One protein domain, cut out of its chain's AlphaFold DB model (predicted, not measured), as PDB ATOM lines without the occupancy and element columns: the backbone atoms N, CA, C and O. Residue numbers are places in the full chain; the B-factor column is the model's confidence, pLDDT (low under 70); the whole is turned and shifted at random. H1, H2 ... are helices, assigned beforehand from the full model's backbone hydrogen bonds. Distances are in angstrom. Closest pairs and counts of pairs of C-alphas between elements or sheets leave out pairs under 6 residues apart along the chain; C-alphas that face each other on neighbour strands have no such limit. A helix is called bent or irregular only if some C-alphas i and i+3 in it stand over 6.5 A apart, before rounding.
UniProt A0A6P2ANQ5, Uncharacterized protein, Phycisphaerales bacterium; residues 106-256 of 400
ATOM      1  N   GLU A 106     371.982 355.139 185.239       97.25
ATOM      2  CA  GLU A 106     372.693 354.467 184.151       97.25
ATOM      3  C   GLU A 106     373.544 353.285 184.645       97.25
ATOM      4  O   GLU A 106     373.540 352.218 184.022       97.25
ATOM      5  N   SER A 107     374.227 353.420 185.790       96.81
ATOM      6  CA  SER A 107     375.060 352.339 186.332       96.81
ATOM      7  C   SER A 107     374.214 351.160 186.817       96.81
ATOM      8  O   SER A 107     374.553 350.005 186.530       96.81
ATOM      9  N   TRP A 108     373.079 351.434 187.465       97.38
ATOM     10  CA  TRP A 108     372.125 350.405 187.873       97.38
ATOM     11  C   TRP A 108     371.474 349.702 186.679       97.38
ATOM     12  O   TRP A 108     371.406 348.471 186.655       97.38
ATOM     13  N   LEU A 109     371.077 350.437 185.634       98.00
ATOM     14  CA  LEU A 109     370.550 349.840 184.400       98.00
ATOM     15  C   LEU A 109     371.594 348.950 183.709       98.00
ATOM     16  O   LEU A 109     371.264 347.851 183.254       98.00
ATOM     17  N   ALA A 110     372.863 349.368 183.675       97.94
ATOM     18  CA  ALA A 110     373.950 348.566 183.116       97.94
ATOM     19  C   ALA A 110     374.217 347.282 183.925       97.94
ATOM     20  O   ALA A 110     374.522 346.228 183.353       97.94
ATOM     21  N   GLN A 111     374.106 347.333 185.255       97.62
ATOM     22  CA  GLN A 111     374.185 346.145 186.109       97.62
ATOM     23  C   GLN A 111     372.976 345.220 185.901       97.62
ATOM     24  O   GLN A 111     373.156 344.015 185.708       97.62
ATOM     25  N   GLY A 112     371.762 345.777 185.843       98.06
ATOM     26  CA  GLY A 112     370.527 345.048 185.554       98.06
ATOM     27  C   GLY A 112     370.557 344.326 184.206       98.06
ATOM     28  O   GLY A 112     370.193 343.154 184.122       98.06
ATOM     29  N   GLU A 113     371.084 344.971 183.160       98.62
ATOM     30  CA  GLU A 113     371.310 344.351 181.846       98.62
ATOM     31  C   GLU A 113     372.281 343.160 181.938       98.62
ATOM     32  O   GLU A 113     372.014 342.108 181.350       98.62
ATOM     33  N   ARG A 114     373.386 343.285 182.689       98.62
ATOM     34  CA  ARG A 114     374.338 342.178 182.908       98.62
ATOM     35  C   ARG A 114     373.676 341.007 183.638       98.62
ATOM     36  O   ARG A 114     373.786 339.875 183.161       98.62
ATOM     37  N   MET A 115     372.949 341.273 184.727       98.62
ATOM     38  CA  MET A 115     372.199 340.253 185.476       98.62
ATOM     39  C   MET A 115     371.174 339.546 184.581       98.62
ATOM     40  O   MET A 115     371.134 338.315 184.532       98.62
ATOM     41  N   TRP A 116     370.393 340.313 183.814       98.38
ATOM     42  CA  TRP A 116     369.397 339.787 182.882       98.38
ATOM     43  C   TRP A 116     370.022 338.888 181.809       98.38
ATOM     44  O   TRP A 116     369.555 337.766 181.595       98.38
ATOM     45  N   ARG A 117     371.101 339.341 181.153       98.56
ATOM     46  CA  ARG A 117     371.807 338.550 180.132       98.56
ATOM     47  C   ARG A 117     372.334 337.244 180.699       98.56
ATOM     48  O   ARG A 117     372.183 336.203 180.061       98.56
ATOM     49  N   ALA A 118     372.956 337.297 181.873       98.62
ATOM     50  CA  ALA A 118     373.528 336.114 182.493       98.62
ATOM     51  C   ALA A 118     372.441 335.102 182.878       98.62
ATOM     52  O   ALA A 118     372.558 333.920 182.551       98.62
ATOM     53  N   ARG A 119     371.336 335.587 183.457       98.31
ATOM     54  CA  ARG A 119     370.157 334.780 183.778       98.31
ATOM     55  C   ARG A 119     369.572 334.093 182.544       98.31
ATOM     56  O   ARG A 119     369.422 332.878 182.554       98.31
ATOM     57  N   ILE A 120     369.262 334.845 181.482       98.38
ATOM     58  CA  ILE A 120     368.655 334.292 180.257       98.38
ATOM     59  C   ILE A 120     369.556 333.238 179.610       98.38
ATOM     60  O   ILE A 120     369.063 332.226 179.115       98.38
ATOM     61  N   ARG A 121     370.875 333.465 179.591       98.31
ATOM     62  CA  ARG A 121     371.840 332.488 179.067       98.31
ATOM     63  C   ARG A 121     371.806 331.199 179.873       98.31
ATOM     64  O   ARG A 121     371.664 330.130 179.287       98.31
ATOM     65  N   LEU A 122     371.849 331.308 181.199       98.25
ATOM     66  CA  LEU A 122     371.799 330.147 182.076       98.25
ATOM     67  C   LEU A 122     370.464 329.391 181.974       98.25
ATOM     68  O   LEU A 122     370.477 328.170 181.870       98.25
ATOM     69  N   GLU A 123     369.325 330.090 181.923       97.38
ATOM     70  CA  GLU A 123     367.997 329.479 181.715       97.38
ATOM     71  C   GLU A 123     367.899 328.739 180.364       97.38
ATOM     72  O   GLU A 123     367.129 327.791 180.234       97.38
ATOM     73  N   ARG A 124     368.711 329.123 179.369       97.81
ATOM     74  CA  ARG A 124     368.845 328.434 178.070       97.81
ATOM     75  C   ARG A 124     369.936 327.358 178.043       97.81
ATOM     76  O   ARG A 124     370.149 326.746 177.000       97.81
ATOM     77  N   GLY A 125     370.643 327.140 179.151       97.50
ATOM     78  CA  GLY A 125     371.746 326.182 179.249       97.50
ATOM     79  C   GLY A 125     373.092 326.676 178.702       97.50
ATOM     80  O   GLY A 125     374.048 325.904 178.670       97.50
ATOM     81  N   ASP A 126     373.218 327.948 178.311       98.25
ATOM     82  CA  ASP A 126     374.486 328.548 177.870       98.25
ATOM     83  C   ASP A 126     375.337 328.978 179.073       98.25
ATOM     84  O   ASP A 126     375.499 330.157 179.401       98.25
ATOM     85  N   VAL A 127     375.865 327.971 179.768       98.00
ATOM     86  CA  VAL A 127     376.706 328.147 180.958       98.00
ATOM     87  C   VAL A 127     378.003 328.887 180.622       98.00
ATOM     88  O   VAL A 127     378.449 329.727 181.401       98.00
ATOM     89  N   VAL A 128     378.582 328.622 179.446       97.50
ATOM     90  CA  VAL A 128     379.870 329.191 179.018       97.50
ATOM     91  C   VAL A 128     379.793 330.713 178.913       97.50
ATOM     92  O   VAL A 128     380.708 331.403 179.359       97.50
ATOM     93  N   MET A 129     378.696 331.253 178.375       98.25
ATOM     94  CA  MET A 129     378.516 332.701 178.240       98.25
ATOM     95  C   MET A 129     377.873 333.354 179.472       98.25
ATOM     96  O   MET A 129     377.920 334.583 179.602       98.25
ATOM     97  N   ALA A 130     377.230 332.580 180.349       98.56
ATOM     98  CA  ALA A 130     376.640 333.083 181.588       98.56
ATOM     99  C   ALA A 130     377.694 333.289 182.687       98.56
ATOM    100  O   ALA A 130     377.705 334.330 183.346       98.56
ATOM    101  N   GLU A 131     378.595 332.319 182.864       98.56
ATOM    102  CA  GLU A 131     379.526 332.277 183.994       98.56
ATOM    103  C   GLU A 131     380.430 333.518 184.117       98.56
ATOM    104  O   GLU A 131     380.537 334.036 185.228       98.56
ATOM    105  N   PRO A 132     381.046 334.066 183.044       98.56
ATOM    106  CA  PRO A 132     381.911 335.237 183.182       98.56
ATOM    107  C   PRO A 132     381.176 336.459 183.739       98.56
ATOM    108  O   PRO A 132     381.741 337.173 184.563       98.56
ATOM    109  N   LEU A 133     379.914 336.658 183.331       98.62
ATOM    110  CA  LEU A 133     379.063 337.740 183.830       98.62
ATOM    111  C   LEU A 133     378.687 337.515 185.297       98.62
ATOM    112  O   LEU A 133     378.795 338.428 186.108       98.62
ATOM    113  N   LEU A 134     378.260 336.296 185.639       98.75
ATOM    114  CA  LEU A 134     377.871 335.942 187.007       98.75
ATOM    115  C   LEU A 134     379.044 336.031 187.975       98.75
ATOM    116  O   LEU A 134     378.857 336.469 189.100       98.75
ATOM    117  N   ARG A 135     380.250 335.658 187.543       98.56
ATOM    118  CA  ARG A 135     381.468 335.790 188.342       98.56
ATOM    119  C   ARG A 135     381.764 337.250 188.671       98.56
ATOM    120  O   ARG A 135     381.982 337.562 189.830       98.56
ATOM    121  N   GLU A 136     381.749 338.135 187.676       98.31
ATOM    122  CA  GLU A 136     381.997 339.566 187.899       98.31
ATOM    123  C   GLU A 136     380.941 340.190 188.823       98.31
ATOM    124  O   GLU A 136     381.278 340.930 189.745       98.31
ATOM    125  N   LEU A 137     379.667 339.852 188.603       98.31
ATOM    126  CA  LEU A 137     378.571 340.293 189.462       98.31
ATOM    127  C   LEU A 137     378.710 339.739 190.885       98.31
ATOM    128  O   LEU A 137     378.441 340.464 191.833       98.31
ATOM    129  N   PHE A 138     379.149 338.489 191.049       98.38
ATOM    130  CA  PHE A 138     379.280 337.859 192.362       98.38
ATOM    131  C   PHE A 138     380.317 338.567 193.230       98.38
ATOM    132  O   PHE A 138     380.042 338.812 194.399       98.38
ATOM    133  N   GLU A 139     381.453 338.974 192.659       97.75
ATOM    134  CA  GLU A 139     382.445 339.778 193.388       97.75
ATOM    135  C   GLU A 139     381.881 341.129 193.855       97.75
ATOM    136  O   GLU A 139     382.293 341.650 194.886       97.75
ATOM    137  N   GLN A 140     380.919 341.693 193.117       97.31
ATOM    138  CA  GLN A 140     380.266 342.961 193.463       97.31
ATOM    139  C   GLN A 140     379.159 342.783 194.509       97.31
ATOM    140  O   GLN A 140     378.904 343.711 195.271       97.31
ATOM    141  N   THR A 141     378.491 341.624 194.537       97.62
ATOM    142  CA  THR A 141     377.286 341.409 195.355       97.62
ATOM    143  C   THR A 141     377.470 340.472 196.548       97.62
ATOM    144  O   THR A 141     376.553 340.337 197.356       97.62
ATOM    145  N   ARG A 142     378.603 339.771 196.672       96.75
ATOM    146  CA  ARG A 142     378.859 338.841 197.787       96.75
ATOM    147  C   ARG A 142     378.769 339.573 199.128       96.75
ATOM    148  O   ARG A 142     379.371 340.626 199.309       96.75
ATOM    149  N   GLY A 143     378.039 338.987 200.076       96.69
ATOM    150  CA  GLY A 143     377.801 339.548 201.407       96.69
ATOM    151  C   GLY A 143     376.600 340.495 201.475       96.69
ATOM    152  O   GLY A 143     376.129 340.793 202.570       96.69
ATOM    153  N   GLN A 144     376.046 340.921 200.335       97.62
ATOM    154  CA  GLN A 144     374.841 341.749 200.300       97.62
ATOM    155  C   GLN A 144     373.587 340.897 200.542       97.62
ATOM    156  O   GLN A 144     373.547 339.718 200.204       97.62
ATOM    157  N   SER A 145     372.544 341.480 201.130       97.38
ATOM    158  CA  SER A 145     371.349 340.755 201.592       97.38
ATOM    159  C   SER A 145     370.093 341.176 200.822       97.38
ATOM    160  O   SER A 145     369.161 341.720 201.401       97.38
ATOM    161  N   HIS A 146     370.061 340.908 199.513       97.00
ATOM    162  CA  HIS A 146     368.904 341.186 198.648       97.00
ATOM    163  C   HIS A 146     368.729 340.141 197.533       97.00
ATOM    164  O   HIS A 146     369.620 339.338 197.234       97.00
ATOM    165  N   ALA A 147     367.565 340.155 196.873       97.25
ATOM    166  CA  ALA A 147     367.183 339.154 195.871       97.25
ATOM    167  C   ALA A 147     368.097 339.124 194.623       97.25
ATOM    168  O   ALA A 147     368.215 338.087 193.958       97.25
ATOM    169  N   GLY A 148     368.750 340.246 194.303       97.81
ATOM    170  CA  GLY A 148     369.754 340.343 193.236       97.81
ATOM    171  C   GLY A 148     371.021 339.541 193.551       97.81
ATOM    172  O   GLY A 148     371.437 338.721 192.733       97.81
ATOM    173  N   ALA A 149     371.570 339.688 194.762       98.19
ATOM    174  CA  ALA A 149     372.699 338.883 195.232       98.19
ATOM    175  C   ALA A 149     372.358 337.383 195.218       98.19
ATOM    176  O   ALA A 149     373.152 336.564 194.749       98.19
ATOM    177  N   ARG A 150     371.125 337.022 195.613       98.25
ATOM    178  CA  ARG A 150     370.635 335.633 195.571       98.25
ATOM    179  C   ARG A 150     370.604 335.064 194.153       98.25
ATOM    180  O   ARG A 150     371.064 333.942 193.940       98.25
ATOM    181  N   LEU A 151     370.097 335.832 193.184       98.31
ATOM    182  CA  LEU A 151     370.104 335.461 191.763       98.31
ATOM    183  C   LEU A 151     371.531 335.203 191.271       98.31
ATOM    184  O   LEU A 151     371.783 334.207 190.593       98.31
ATOM    185  N   VAL A 152     372.461 336.099 191.594       98.69
ATOM    186  CA  VAL A 152     373.847 336.012 191.123       98.69
ATOM    187  C   VAL A 152     374.564 334.805 191.730       98.69
ATOM    188  O   VAL A 152     375.144 334.009 190.989       98.69
ATOM    189  N   ALA A 153     374.472 334.624 193.051       98.75
ATOM    190  CA  ALA A 153     375.083 333.499 193.753       98.75
ATOM    191  C   ALA A 153     374.556 332.151 193.232       98.75
ATOM    192  O   ALA A 153     375.337 331.270 192.872       98.75
ATOM    193  N   GLU A 154     373.236 332.006 193.092       98.81
ATOM    194  CA  GLU A 154     372.636 330.779 192.566       98.81
ATOM    195  C   GLU A 154     373.008 330.525 191.100       98.81
ATOM    196  O   GLU A 154     373.304 329.392 190.715       98.81
ATOM    197  N   GLY A 155     373.038 331.575 190.278       98.75
ATOM    198  CA  GLY A 155     373.443 331.454 188.883       98.75
ATOM    199  C   GLY A 155     374.884 330.958 188.752       98.75
ATOM    200  O   GLY A 155     375.158 330.025 187.989       98.75
ATOM    201  N   LEU A 156     375.808 331.550 189.516       98.81
ATOM    202  CA  LEU A 156     377.217 331.159 189.506       98.81
ATOM    203  C   LEU A 156     377.411 329.732 190.031       98.81
ATOM    204  O   LEU A 156     378.156 328.958 189.428       98.81
ATOM    205  N   LEU A 157     376.699 329.364 191.102       98.81
ATOM    206  CA  LEU A 157     376.668 328.002 191.635       98.81
ATOM    207  C   LEU A 157     376.306 326.995 190.536       98.81
ATOM    208  O   LEU A 157     377.069 326.070 190.266       98.81
ATOM    209  N   ARG A 158     375.174 327.202 189.853       98.50
ATOM    210  CA  ARG A 158     374.704 326.316 188.776       98.50
ATOM    211  C   ARG A 158     375.729 326.194 187.650       98.50
ATOM    212  O   ARG A 158     375.992 325.083 187.193       98.50
ATOM    213  N   CYS A 159     376.342 327.306 187.239       98.62
ATOM    214  CA  CYS A 159     377.382 327.291 186.209       98.62
ATOM    215  C   CYS A 159     378.565 326.397 186.605       98.62
ATOM    216  O   CYS A 159     378.989 325.534 185.833       98.62
ATOM    217  N   ARG A 160     379.070 326.571 187.831       97.94
ATOM    218  CA  ARG A 160     380.221 325.820 188.345       97.94
ATOM    219  C   ARG A 160     379.902 324.335 188.517       97.94
ATOM    220  O   ARG A 160     380.710 323.498 188.117       97.94
ATOM    221  N   LEU A 161     378.704 323.994 188.996       97.38
ATOM    222  CA  LEU A 161     378.251 322.604 189.116       97.38
ATOM    223  C   LEU A 161     378.165 321.895 187.759       97.38
ATOM    224  O   LEU A 161     378.678 320.787 187.623       97.38
ATOM    225  N   VAL A 162     377.587 322.537 186.735       96.62
ATOM    226  CA  VAL A 162     377.489 321.953 185.380       96.62
ATOM    227  C   VAL A 162     378.871 321.685 184.781       96.62
ATOM    228  O   VAL A 162     379.076 320.683 184.099       96.62
ATOM    229  N   ARG A 163     379.847 322.551 185.063       95.19
ATOM    230  CA  ARG A 163     381.236 322.364 184.631       95.19
ATOM    231  C   ARG A 163     382.029 321.370 185.482       95.19
ATOM    232  O   ARG A 163     383.152 321.028 185.111       95.19
ATOM    233  N   GLY A 164     381.469 320.934 186.610       94.69
ATOM    234  CA  GLY A 164     382.149 320.115 187.606       94.69
ATOM    235  C   GLY A 164     383.283 320.841 188.343       94.69
ATOM    236  O   GLY A 164     384.208 320.198 188.830       94.69
ATOM    237  N   GLU A 165     383.212 322.171 188.431       95.50
ATOM    238  CA  GLU A 165     384.138 323.050 189.164       95.50
ATOM    239  C   GLU A 165     383.719 323.121 190.647       95.50
ATOM    240  O   GLU A 165     383.371 324.184 191.165       95.50
ATOM    241  N   GLN A 166     383.693 321.971 191.330       96.81
ATOM    242  CA  GLN A 166     383.115 321.850 192.679       96.81
ATOM    243  C   GLN A 166     383.787 322.755 193.716       96.81
ATOM    244  O   GLN A 166     383.094 323.430 194.468       96.81
ATOM    245  N   ALA A 167     385.122 322.838 193.718       96.56
ATOM    246  CA  ALA A 167     385.857 323.721 194.626       96.56
ATOM    247  C   ALA A 167     385.397 325.182 194.473       96.56
ATOM    248  O   ALA A 167     385.064 325.855 195.446       96.56
ATOM    249  N   GLY A 168     385.276 325.652 193.228       96.81
ATOM    250  CA  GLY A 168     384.749 326.983 192.949       96.81
ATOM    251  C   GLY A 168     383.281 327.132 193.355       96.81
ATOM    252  O   GLY A 168     382.844 328.227 193.681       96.81
ATOM    253  N   ALA A 169     382.475 326.074 193.326       98.06
ATOM    254  CA  ALA A 169     381.055 326.148 193.667       98.06
ATOM    255  C   ALA A 169     380.788 326.384 195.168       98.06
ATOM    256  O   ALA A 169     379.689 326.815 195.515       98.06
ATOM    257  N   VAL A 170     381.781 326.175 196.042       98.38
ATOM    258  CA  VAL A 170     381.630 326.288 197.502       98.38
ATOM    259  C   VAL A 170     381.167 327.675 197.948       98.38
ATOM    260  O   VAL A 170     380.168 327.780 198.655       98.38
ATOM    261  N   LEU A 171     381.837 328.753 197.531       98.50
ATOM    262  CA  LEU A 171     381.454 330.099 197.977       98.50
ATOM    263  C   LEU A 171     380.060 330.535 197.500       98.50
ATOM    264  O   LEU A 171     379.276 330.985 198.336       98.50
ATOM    265  N   PRO A 172     379.694 330.379 196.211       98.81
ATOM    266  CA  PRO A 172     378.327 330.636 195.771       98.81
ATOM    267  C   PRO A 172     377.289 329.789 196.514       98.81
ATOM    268  O   PRO A 172     376.207 330.291 196.801       98.81
ATOM    269  N   ALA A 173     377.606 328.536 196.861       98.75
ATOM    270  CA  ALA A 173     376.718 327.691 197.658       98.75
ATOM    271  C   ALA A 173     376.519 328.226 199.080       98.75
ATOM    272  O   ALA A 173     375.382 328.297 199.539       98.75
ATOM    273  N   LEU A 174     377.591 328.639 199.762       98.69
ATOM    274  CA  LEU A 174     377.492 329.237 201.098       98.69
ATOM    275  C   LEU A 174     376.662 330.524 201.082       98.69
ATOM    276  O   LEU A 174     375.859 330.738 201.988       98.69
ATOM    277  N   GLU A 175     376.803 331.340 200.038       98.69
ATOM    278  CA  GLU A 175     376.034 332.576 199.883       98.69
ATOM    279  C   GLU A 175     374.552 332.302 199.592       98.69
ATOM    280  O   GLU A 175     373.662 332.928 200.162       98.69
ATOM    281  N   VAL A 176     374.274 331.303 198.755       98.69
ATOM    282  CA  VAL A 176     372.929 330.765 198.527       98.69
ATOM    283  C   VAL A 176     372.306 330.331 199.863       98.69
ATOM    284  O   VAL A 176     371.219 330.803 200.198       98.69
ATOM    285  N   ILE A 177     372.989 329.513 200.667       98.56
ATOM    286  CA  ILE A 177     372.483 329.061 201.977       98.56
ATOM    287  C   ILE A 177     372.236 330.258 202.908       98.56
ATOM    288  O   ILE A 177     371.143 330.381 203.455       98.56
ATOM    289  N   ARG A 178     373.195 331.187 203.023       98.31
ATOM    290  CA  ARG A 178     373.071 332.401 203.850       98.31
ATOM    291  C   ARG A 178     371.835 333.221 203.498       98.31
ATOM    292  O   ARG A 178     371.065 333.594 204.376       98.31
ATOM    293  N   LEU A 179     371.629 333.480 202.210       98.38
ATOM    294  CA  LEU A 179     370.501 334.274 201.728       98.38
ATOM    295  C   LEU A 179     369.164 333.556 201.938       98.38
ATOM    296  O   LEU A 179     368.192 334.194 202.330       98.38
ATOM    297  N   HIS A 180     369.119 332.234 201.750       98.12
ATOM    298  CA  HIS A 180     367.922 331.444 202.039       98.12
ATOM    299  C   HIS A 180     367.535 331.529 203.521       98.12
ATOM    300  O   HIS A 180     366.385 331.819 203.839       98.12
ATOM    301  N   ARG A 181     368.510 331.368 204.420       97.25
ATOM    302  CA  ARG A 181     368.313 331.452 205.874       97.25
ATOM    303  C   ARG A 181     367.913 332.845 206.351       97.25
ATOM    304  O   ARG A 181     367.178 332.974 207.325       97.25
ATOM    305  N   ALA A 182     368.334 333.884 205.633       97.62
ATOM    306  CA  ALA A 182     367.884 335.257 205.848       97.62
ATOM    307  C   ALA A 182     366.466 335.539 205.300       97.62
ATOM    308  O   ALA A 182     366.004 336.676 205.378       97.62
ATOM    309  N   GLY A 183     365.775 334.545 204.724       97.88
ATOM    310  CA  GLY A 183     364.446 334.708 204.125       97.88
ATOM    311  C   GLY A 183     364.456 335.447 202.783       97.88
ATOM    312  O   GLY A 183     363.419 335.922 202.326       97.88
ATOM    313  N   ILE A 184     365.624 335.572 202.147       97.69
ATOM    314  CA  ILE A 184     365.778 336.287 200.881       97.69
ATOM    315  C   ILE A 184     365.532 335.312 199.740       97.69
ATOM    316  O   ILE A 184     366.389 334.505 199.362       97.69
ATOM    317  N   GLU A 185     364.347 335.421 199.156       94.81
ATOM    318  CA  GLU A 185     363.960 334.627 198.003       94.81
ATOM    319  C   GLU A 185     364.280 335.320 196.677       94.81
ATOM    320  O   GLU A 185     364.358 336.545 196.557       94.81
ATOM    321  N   SER A 186     364.427 334.511 195.631       94.12
ATOM    322  CA  SER A 186     364.490 334.990 194.257       94.12
ATOM    323  C   SER A 186     363.578 334.146 193.382       94.12
ATOM    324  O   SER A 186     363.579 332.921 193.443       94.12
ATOM    325  N   ASP A 187     362.799 334.810 192.532       94.94
ATOM    326  CA  ASP A 187     362.026 334.145 191.481       94.94
ATOM    327  C   ASP A 187     362.877 333.728 190.264       94.94
ATOM    328  O   ASP A 187     362.353 333.187 189.283       94.94
ATOM    329  N   ALA A 188     364.178 334.033 190.288       94.31
ATOM    330  CA  ALA A 188     365.103 333.616 189.253       94.31
ATOM    331  C   ALA A 188     365.223 332.092 189.247       94.31
ATOM    332  O   ALA A 188     365.164 331.454 190.291       94.31
ATOM    333  N   TYR A 189     365.375 331.507 188.059       97.50
ATOM    334  CA  TYR A 189     365.590 330.066 187.894       97.50
ATOM    335  C   TYR A 189     364.489 329.152 188.450       97.50
ATOM    336  O   TYR A 189     364.709 327.949 188.515       97.50
ATOM    337  N   ARG A 190     363.284 329.658 188.760       96.50
ATOM    338  CA  ARG A 190     362.138 328.825 189.191       96.50
ATOM    339  C   ARG A 190     361.765 327.712 188.202       96.50
ATOM    340  O   ARG A 190     361.151 326.731 188.593       96.50
ATOM    341  N   ALA A 191     362.118 327.872 186.925       96.25
ATOM    342  CA  ALA A 191     361.922 326.853 185.893       96.25
ATOM    343  C   ALA A 191     362.996 325.742 185.903       96.25
ATOM    344  O   ALA A 191     362.871 324.768 185.166       96.25
ATOM    345  N   LEU A 192     364.061 325.894 186.695       97.06
ATOM    346  CA  LEU A 192     365.127 324.911 186.861       97.06
ATOM    347  C   LEU A 192     364.926 324.137 188.177       97.06
ATOM    348  O   LEU A 192     364.341 324.676 189.115       97.06
ATOM    349  N   PRO A 193     365.456 322.904 188.296       97.19
ATOM    350  CA  PRO A 193     365.431 322.169 189.559       97.19
ATOM    351  C   PRO A 193     366.057 322.980 190.698       97.19
ATOM    352  O   PRO A 193     367.060 323.673 190.478       97.19
ATOM    353  N   ALA A 194     365.491 322.885 191.900       97.44
ATOM    354  CA  ALA A 194     366.031 323.541 193.086       97.44
ATOM    355  C   ALA A 194     367.481 323.097 193.343       97.44
ATOM    356  O   ALA A 194     367.818 321.920 193.212       97.44
ATOM    357  N   VAL A 195     368.352 324.054 193.677       98.06
ATOM    358  CA  VAL A 195     369.758 323.770 194.025       98.06
ATOM    359  C   VAL A 195     369.933 323.385 195.487       98.06
ATOM    360  O   VAL A 195     370.923 322.739 195.809       98.06
ATOM    361  N   LEU A 196     369.005 323.796 196.353       98.25
ATOM    362  CA  LEU A 196     369.021 323.520 197.783       98.25
ATOM    363  C   LEU A 196     368.009 322.430 198.122       98.25
ATOM    364  O   LEU A 196     366.893 322.431 197.609       98.25
ATOM    365  N   ASP A 197     368.413 321.532 199.009       98.19
ATOM    366  CA  ASP A 197     367.526 320.616 199.716       98.19
ATOM    367  C   ASP A 197     366.960 321.329 200.949       98.19
ATOM    368  O   ASP A 197     367.728 321.787 201.790       98.19
ATOM    369  N   GLU A 198     365.636 321.436 201.060       97.25
ATOM    370  CA  GLU A 198     364.976 322.192 202.141       97.25
ATOM    371  C   GLU A 198     365.235 321.594 203.530       97.25
ATOM    372  O   GLU A 198     365.337 322.317 204.514       97.25
ATOM    373  N   LYS A 199     365.365 320.266 203.624       97.06
ATOM    374  CA  LYS A 199     365.527 319.557 204.900       97.06
ATOM    375  C   LYS A 199     366.927 319.728 205.483       97.06
ATOM    376  O   LYS A 199     367.080 319.848 206.697       97.06
ATOM    377  N   HIS A 200     367.952 319.668 204.639       97.75
ATOM    378  CA  HIS A 200     369.342 319.770 205.080       97.75
ATOM    379  C   HIS A 200     369.913 321.178 204.896       97.75
ATOM    380  O   HIS A 200     370.970 321.457 205.451       97.75
ATOM    381  N   GLU A 201     369.256 322.040 204.119       97.56
ATOM    382  CA  GLU A 201     369.776 323.334 203.658       97.56
ATOM    383  C   GLU A 201     371.179 323.208 203.035       97.56
ATOM    384  O   GLU A 201     372.064 324.042 203.219       97.56
ATOM    385  N   LEU A 202     371.401 322.115 202.303       98.38
ATOM    386  CA  LEU A 202     372.635 321.841 201.571       98.38
ATOM    387  C   LEU A 202     372.360 321.809 200.074       98.38
ATOM    388  O   LEU A 202     371.216 321.700 199.642       98.38
ATOM    389  N   VAL A 203     373.426 321.871 199.280       98.56
ATOM    390  CA  VAL A 203     373.369 321.718 197.825       98.56
ATOM    391  C   VAL A 203     373.667 320.255 197.475       98.56
ATOM    392  O   VAL A 203     374.838 319.875 197.505       98.56
ATOM    393  N   PRO A 204     372.675 319.415 197.107       98.56
ATOM    394  CA  PRO A 204     372.892 317.974 196.912       98.56
ATOM    395  C   PRO A 204     373.941 317.630 195.853       98.56
ATOM    396  O   PRO A 204     374.584 316.585 195.929       98.56
ATOM    397  N   ALA A 205     374.113 318.497 194.855       98.00
ATOM    398  CA  ALA A 205     375.072 318.326 193.765       98.00
ATOM    399  C   ALA A 205     376.508 318.775 194.113       98.00
ATOM    400  O   ALA A 205     377.398 318.620 193.275       98.00
ATOM    401  N   LEU A 206     376.729 319.321 195.315       98.19
ATOM    402  CA  LEU A 206     378.018 319.798 195.818       98.19
ATOM    403  C   LEU A 206     378.457 318.953 197.026       98.19
ATOM    404  O   LEU A 206     378.366 319.414 198.166       98.19
ATOM    405  N   PRO A 207     378.899 317.700 196.818       97.62
ATOM    406  CA  PRO A 207     379.460 316.922 197.910       97.62
ATOM    407  C   PRO A 207     380.706 317.624 198.478       97.62
ATOM    408  O   PRO A 207     381.454 318.247 197.716       97.62
ATOM    409  N   PRO A 208     380.985 317.498 199.789       96.75
ATOM    410  CA  PRO A 208     382.158 318.077 200.447       96.75
ATOM    411  C   PRO A 208     383.434 317.274 200.143       96.75
ATOM    412  O   PRO A 208     384.178 316.849 201.026       96.75
ATOM    413  N   VAL A 209     383.657 317.028 198.857       96.38
ATOM    414  CA  VAL A 209     384.833 316.389 198.296       96.38
ATOM    415  C   VAL A 209     384.930 316.745 196.819       96.38
ATOM    416  O   VAL A 209     383.960 316.708 196.058       96.38
ATOM    417  N   TRP A 210     386.140 317.050 196.384       95.44
ATOM    418  CA  TRP A 210     386.445 317.238 194.976       95.44
ATOM    419  C   TRP A 210     387.826 316.716 194.608       95.44
ATOM    420  O   TRP A 210     388.577 316.248 195.460       95.44
ATOM    421  N   GLN A 211     388.148 316.720 193.318       90.69
ATOM    422  CA  GLN A 211     389.498 316.378 192.902       90.69
ATOM    423  C   GLN A 211     390.462 317.466 193.372       90.69
ATOM    424  O   GLN A 211     390.257 318.634 193.046       90.69
ATOM    425  N   ALA A 212     391.506 317.065 194.100       85.56
ATOM    426  CA  ALA A 212     392.519 317.994 194.572       85.56
ATOM    427  C   ALA A 212     393.149 318.740 193.388       85.56
ATOM    428  O   ALA A 212     393.555 318.133 192.390       85.56
ATOM    429  N   ALA A 213     393.217 320.059 193.497       81.94
ATOM    430  CA  ALA A 213     393.717 320.931 192.449       81.94
ATOM    431  C   ALA A 213     394.603 322.026 193.043       81.94
ATOM    432  O   ALA A 213     394.506 322.375 194.214       81.94
ATOM    433  N   ALA A 214     395.435 322.645 192.201       76.88
ATOM    434  CA  ALA A 214     396.274 323.771 192.620       76.88
ATOM    435  C   ALA A 214     395.469 324.946 193.228       76.88
ATOM    436  O   ALA A 214     396.040 325.774 193.928       76.88
ATOM    437  N   GLY A 215     394.155 325.015 192.971       82.88
ATOM    438  CA  GLY A 215     393.252 326.031 193.514       82.88
ATOM    439  C   GLY A 215     392.769 325.793 194.950       82.88
ATOM    440  O   GLY A 215     392.168 326.702 195.515       82.88
ATOM    441  N   ASP A 216     393.031 324.637 195.569       89.38
ATOM    442  CA  ASP A 216     392.497 324.339 196.910       89.38
ATOM    443  C   ASP A 216     393.034 325.302 197.980       89.38
ATOM    444  O   ASP A 216     392.293 325.716 198.868       89.38
ATOM    445  N   LEU A 217     394.288 325.748 197.860       92.38
ATOM    446  CA  LEU A 217     394.860 326.761 198.756       92.38
ATOM    447  C   LEU A 217     394.198 328.134 198.609       92.38
ATOM    448  O   LEU A 217     394.018 328.834 199.606       92.38
ATOM    449  N   ALA A 218     393.812 328.510 197.386       94.75
ATOM    450  CA  ALA A 218     393.065 329.743 197.161       94.75
ATOM    451  C   ALA A 218     391.694 329.656 197.844       94.75
ATOM    452  O   ALA A 218     391.336 330.554 198.600       94.75
ATOM    453  N   LEU A 219     390.994 328.527 197.695       95.81
ATOM    454  CA  LEU A 219     389.718 328.294 198.374       95.81
ATOM    455  C   LEU A 219     389.855 328.318 199.906       95.81
ATOM    456  O   LEU A 219     389.010 328.899 200.581       95.81
ATOM    457  N   VAL A 220     390.913 327.723 200.469       96.19
ATOM    458  CA  VAL A 220     391.188 327.792 201.917       96.19
ATOM    459  C   VAL A 220     391.299 329.243 202.383       96.19
ATOM    460  O   VAL A 220     390.668 329.607 203.377       96.19
ATOM    461  N   SER A 221     392.064 330.065 201.656       96.00
ATOM    462  CA  SER A 221     392.245 331.484 201.974       96.00
ATOM    463  C   SER A 221     390.938 332.271 201.842       96.00
ATOM    464  O   SER A 221     390.590 333.051 202.727       96.00
ATOM    465  N   GLU A 222     390.160 332.021 200.789       97.00
ATOM    466  CA  GLU A 222     388.877 332.693 200.585       97.00
ATOM    467  C   GLU A 222     387.817 332.303 201.632       97.00
ATOM    468  O   GLU A 222     386.985 333.135 201.999       97.00
ATOM    469  N   LEU A 223     387.830 331.054 202.116       96.94
ATOM    470  CA  LEU A 223     386.942 330.581 203.183       96.94
ATOM    471  C   LEU A 223     387.351 331.097 204.562       96.94
ATOM    472  O   LEU A 223     386.497 331.278 205.422       96.94
ATOM    473  N   GLU A 224     388.641 331.337 204.788       95.75
ATOM    474  CA  GLU A 224     389.118 331.991 206.007       95.75
ATOM    475  C   GLU A 224     388.632 333.440 206.117       95.75
ATOM    476  O   GLU A 224     388.315 333.895 207.213       95.75
ATOM    477  N   GLN A 225     388.533 334.141 204.989       96.50
ATOM    478  CA  GLN A 225     388.069 335.530 204.919       96.50
ATOM    479  C   GLN A 225     386.550 335.656 204.737       96.50
ATOM    480  O   GLN A 225     386.029 336.765 204.629       96.50
ATOM    481  N   TYR A 226     385.828 334.538 204.649       97.19
ATOM    482  CA  TYR A 226     384.399 334.569 204.384       97.19
ATOM    483  C   TYR A 226     383.610 335.053 205.603       97.19
ATOM    484  O   TYR A 226     383.648 334.443 206.670       97.19
ATOM    485  N   ASP A 227     382.846 336.125 205.409       96.75
ATOM    486  CA  ASP A 227     381.932 336.665 206.407       96.75
ATOM    487  C   ASP A 227     380.514 336.109 206.206       96.75
ATOM    488  O   ASP A 227     379.850 336.390 205.207       96.75
ATOM    489  N   ALA A 228     380.036 335.336 207.183       96.44
ATOM    490  CA  ALA A 228     378.691 334.766 207.194       96.44
ATOM    491  C   ALA A 228     377.592 335.770 207.602       96.44
ATOM    492  O   ALA A 228     376.439 335.368 207.755       96.44
ATOM    493  N   GLN A 229     377.925 337.054 207.799       96.38
ATOM    494  CA  GLN A 229     376.993 338.118 208.200       96.38
ATOM    495  C   GLN A 229     376.218 337.771 209.484       96.38
ATOM    496  O   GLN A 229     375.023 338.026 209.606       96.38
ATOM    497  N   GLY A 230     376.900 337.135 210.441       93.81
ATOM    498  CA  GLY A 230     376.318 336.720 211.721       93.81
ATOM    499  C   GLY A 230     375.567 335.382 211.713       93.81
ATOM    500  O   GLY A 230     375.168 334.930 212.786       93.81
ATOM    501  N   ASP A 231     375.411 334.700 210.570       95.06
ATOM    502  CA  ASP A 231     374.798 333.365 210.540       95.06
ATOM    503  C   ASP A 231     375.776 332.288 211.050       95.06
ATOM    504  O   ASP A 231     376.746 331.911 210.384       95.06
ATOM    505  N   ALA A 232     375.507 331.773 212.253       93.69
ATOM    506  CA  ALA A 232     376.358 330.789 212.917       93.69
ATOM    507  C   ALA A 232     376.426 329.435 212.184       93.69
ATOM    508  O   ALA A 232     377.475 328.788 212.196       93.69
ATOM    509  N   VAL A 233     375.338 329.000 211.539       94.81
ATOM    510  CA  VAL A 233     375.302 327.727 210.801       94.81
ATOM    511  C   VAL A 233     376.168 327.839 209.553       94.81
ATOM    512  O   VAL A 233     377.007 326.974 209.300       94.81
ATOM    513  N   VAL A 234     376.023 328.932 208.806       96.69
ATOM    514  CA  VAL A 234     376.809 329.191 207.595       96.69
ATOM    515  C   VAL A 234     378.288 329.374 207.922       96.69
ATOM    516  O   VAL A 234     379.134 328.822 207.217       96.69
ATOM    517  N   ALA A 235     378.618 330.076 209.011       95.50
ATOM    518  CA  ALA A 235     379.998 330.203 209.482       95.50
ATOM    519  C   ALA A 235     380.626 328.831 209.782       95.50
ATOM    520  O   ALA A 235     381.769 328.565 209.402       95.50
ATOM    521  N   GLN A 236     379.870 327.929 210.417       94.75
ATOM    522  CA  GLN A 236     380.345 326.576 210.698       94.75
ATOM    523  C   GLN A 236     380.469 325.721 209.437       94.75
ATOM    524  O   GLN A 236     381.466 325.017 209.278       94.75
ATOM    525  N   LEU A 237     379.519 325.809 208.502       96.75
ATOM    526  CA  LEU A 237     379.640 325.152 207.200       96.75
ATOM    527  C   LEU A 237     380.903 325.623 206.469       96.75
ATOM    528  O   LEU A 237     381.687 324.786 206.022       96.75
ATOM    529  N   ALA A 238     381.152 326.934 206.412       96.94
ATOM    530  CA  ALA A 238     382.353 327.498 205.800       96.94
ATOM    531  C   ALA A 238     383.636 326.958 206.451       96.94
ATOM    532  O   ALA A 238     384.556 326.535 205.747       96.94
ATOM    533  N   LEU A 239     383.669 326.874 207.786       95.56
ATOM    534  CA  LEU A 239     384.781 326.263 208.511       95.56
ATOM    535  C   LEU A 239     384.986 324.790 208.122       95.56
ATOM    536  O   LEU A 239     386.127 324.372 207.922       95.56
ATOM    537  N   ARG A 240     383.913 323.998 207.986       96.25
ATOM    538  CA  ARG A 240     384.022 322.588 207.575       96.25
ATOM    539  C   ARG A 240     384.524 322.442 206.148       96.25
ATOM    540  O   ARG A 240     385.473 321.690 205.926       96.25
ATOM    541  N   TYR A 241     383.985 323.213 205.205       97.44
ATOM    542  CA  TYR A 241     384.508 323.252 203.838       97.44
ATOM    543  C   TYR A 241     385.984 323.671 203.802       97.44
ATOM    544  O   TYR A 241     386.755 323.092 203.038       97.44
ATOM    545  N   ARG A 242     386.417 324.592 204.675       96.25
ATOM    546  CA  ARG A 242     387.828 324.991 204.791       96.25
ATOM    547  C   ARG A 242     388.708 323.836 205.260       96.25
ATOM    548  O   ARG A 242     389.786 323.632 204.713       96.25
ATOM    549  N   GLN A 243     388.254 323.070 206.253       95.25
ATOM    550  CA  GLN A 243     388.974 321.889 206.748       95.25
ATOM    551  C   GLN A 243     389.123 320.818 205.661       95.25
ATOM    552  O   GLN A 243     390.193 320.228 205.522       95.25
ATOM    553  N   ILE A 244     388.072 320.599 204.868       95.19
ATOM    554  CA  ILE A 244     388.099 319.688 203.719       95.19
ATOM    555  C   ILE A 244     389.102 320.174 202.674       95.19
ATOM    556  O   ILE A 244     390.008 319.422 202.319       95.19
ATOM    557  N   ALA A 245     388.993 321.434 202.242       95.69
ATOM    558  CA  ALA A 245     389.880 322.026 201.244       95.69
ATOM    559  C   ALA A 245     391.353 321.945 201.673       95.69
ATOM    560  O   ALA A 245     392.214 321.526 200.902       95.69
ATOM    561  N   ALA A 246     391.644 322.263 202.937       94.56
ATOM    562  CA  ALA A 246     392.994 322.189 203.475       94.56
ATOM    563  C   ALA A 246     393.539 320.761 203.481       94.56
ATOM    564  O   ALA A 246     394.654 320.538 203.012       94.56
ATOM    565  N   ARG A 247     392.738 319.786 203.929       93.19
ATOM    566  CA  ARG A 247     393.132 318.373 203.911       93.19
ATOM    567  C   ARG A 247     393.443 317.905 202.490       93.19
ATOM    568  O   ARG A 247     394.430 317.204 202.287       93.19
ATOM    569  N   GLN A 248     392.633 318.301 201.511       92.50
ATOM    570  CA  GLN A 248     392.853 317.956 200.103       92.50
ATOM    571  C   GLN A 248     394.111 318.608 199.522       92.50
ATOM    572  O   GLN A 248     394.813 317.977 198.735       92.50
ATOM    573  N   ALA A 249     394.452 319.806 199.994       92.12
ATOM    574  CA  ALA A 249     395.719 320.466 199.704       92.12
ATOM    575  C   ALA A 249     396.922 319.872 200.472       92.12
ATOM    576  O   ALA A 249     398.043 320.342 200.300       92.12
ATOM    577  N   GLY A 250     396.724 318.855 201.321       92.62
ATOM    578  CA  GLY A 250     397.784 318.249 202.136       92.62
ATOM    579  C   GLY A 250     398.145 319.045 203.396       92.62
ATOM    580  O   GLY A 250     399.186 318.797 204.000       92.62
ATOM    581  N   HIS A 251     397.295 319.986 203.807       92.19
ATOM    582  CA  HIS A 251     397.462 320.785 205.013       92.19
ATOM    583  C   HIS A 251     396.533 320.306 206.128       92.19
ATOM    584  O   HIS A 251     395.367 319.975 205.909       92.19
ATOM    585  N   VAL A 252     397.042 320.321 207.356       87.81
ATOM    586  CA  VAL A 252     396.224 320.141 208.554       87.81
ATOM    587  C   VAL A 252     395.939 321.526 209.112       87.81
ATOM    588  O   VAL A 252     396.859 322.250 209.481       87.81
ATOM    589  N   ILE A 253     394.666 321.908 209.132       85.94
ATOM    590  CA  ILE A 253     394.214 323.080 209.878       85.94
ATOM    591  C   ILE A 253     393.726 322.573 211.224       85.94
ATOM    592  O   ILE A 253     392.749 321.821 211.277       85.94
ATOM    593  N   ASP A 254     394.388 323.010 212.294       79.88
ATOM    594  CA  ASP A 254     393.898 322.780 213.647       79.88
ATOM    595  C   ASP A 254     392.472 323.317 213.745       79.88
ATOM    596  O   ASP A 254     392.185 324.468 213.396       79.88
ATOM    597  N   ALA A 255     391.549 322.454 214.169       68.75
ATOM    598  CA  ALA A 255     390.177 322.872 214.376       68.75
ATOM    599  C   ALA A 255     390.189 323.987 215.432       68.75
ATOM    600  O   ALA A 255     390.630 323.735 216.558       68.75
ATOM    601  N   PRO A 256     389.725 325.212 215.117       69.94
ATOM    602  CA  PRO A 256     389.558 326.207 216.159       69.94
ATOM    603  C   PRO A 256     388.619 325.619 217.221       69.94
ATOM    604  O   PRO A 256     387.687 324.883 216.864       69.94
TER     605      PRO A 256
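AT A GLANCE: This is residues 106 to 256 of the 400 residues of an uncharacterized protein of Phycisphaerales bacterium (UniProt A0A6P2ANQ5). Two groups of three helices follow one another in a row, each group a triangle whose three helices touch one another: H1, H2 and H3 at one end, and H4, H5 and H6 at the other, joined where H3 packs on H4. A long link without named elements, residues 182 to 215, goes from the end of H4 back toward the H1 end and then runs past H3 and H4 along one side of the row to reach H5. The printed part has 151 residues with six named helices, H1 to H6 in that order along the chain, and no named strand; the class is all helix. The whole is compact, with a radius of gyration of the C-alphas of 15.1 A, and it spans 47 by 32 by 30 A, the row making the longest axis.

HOW THE PARTS SIT: H1, residues 106 to 123, touches H2, residues 127 to 141, with its residues 114 to 122 alone; the closest C-alphas, of Ala 118 and Ala 130, are 4.4 A apart. They form a helical hairpin, opposite ways at a steep tilt of 40 degrees. H2 touches H3, residues 147 to 163, in a second hairpin, also opposite ways at a steep tilt of 40 degrees; the closest C-alphas, of Thr 141 and Ala 149, are 5.2 A apart. H1 also touches H3, residues 115 to 122 of H1 meeting residues 152 to 159 of H3; the closest C-alphas, of Arg 119 and Gly 155, are 6.9 A apart. H1, H2 and H3 are an up and down bundle, each helix running against the one before it. H3 touches H4, residues 166 to 181, in a third hairpin, opposite ways at a shallow tilt of 29 degrees, with the C-alphas of Ala 153 and Pro 172 closest at 4.8 A. H4 touches H6, residues 232 to 248, opposite ways at a shallow tilt of 8 degrees; the closest C-alphas, of Arg 178 and Val 234, are 6.2 A apart. H5, residues 216 to 224, touches residues 167 to 171 of H4 alone, with the C-alphas of Ala 167 and Asp 216 closest at 7.0 A. H5 and H6 touch as a hairpin at a shallow tilt of 23 degrees, with the C-alphas of Val 220 and Arg 242 closest at 5.2 A. H3 and H4 are the hub, touching 3 helices each. H1 and H6 are apart, while H2 and H4 are only just apart, with their closest C-alphas at 8.0 A. Every O i to N i+4 pair is within hydrogen-bond range in H1, H3, H5 and H6, against 9 of 11 in H2 and 10 of 12 in H4.

IN THESE COORDINATES: H1 begins at C-alpha 106, (372.693, 354.467, 184.151), and is 25.5 A long. H2 is 19.6 A long and only just irregular, with C-alphas 129 and 132 6.51 A apart. H3 is 24.6 A long. H4, 22.0 A long, begins at C-alpha 166, (383.115, 321.850, 192.679); it has a kink of 25 degrees near residue 173 and is only just irregular, with C-alphas 168 and 171 6.8 A apart. H5 is 12.4 A long. H6, 24.5 A long, ends at C-alpha 248, (392.853, 317.956, 200.103).

THE WHOLE: The two C-alphas farthest apart are those of Glu 106 and Val 252, at 48.2 A. The printed part has no cut. The link from H4 to H5, 34 residues, is long, and its C-alphas lie 10 to 19 A from the mean of all C-alphas. The mean pLDDT of the printed part is 96.0, and confidence is low, under 70, at residues 255 to 256.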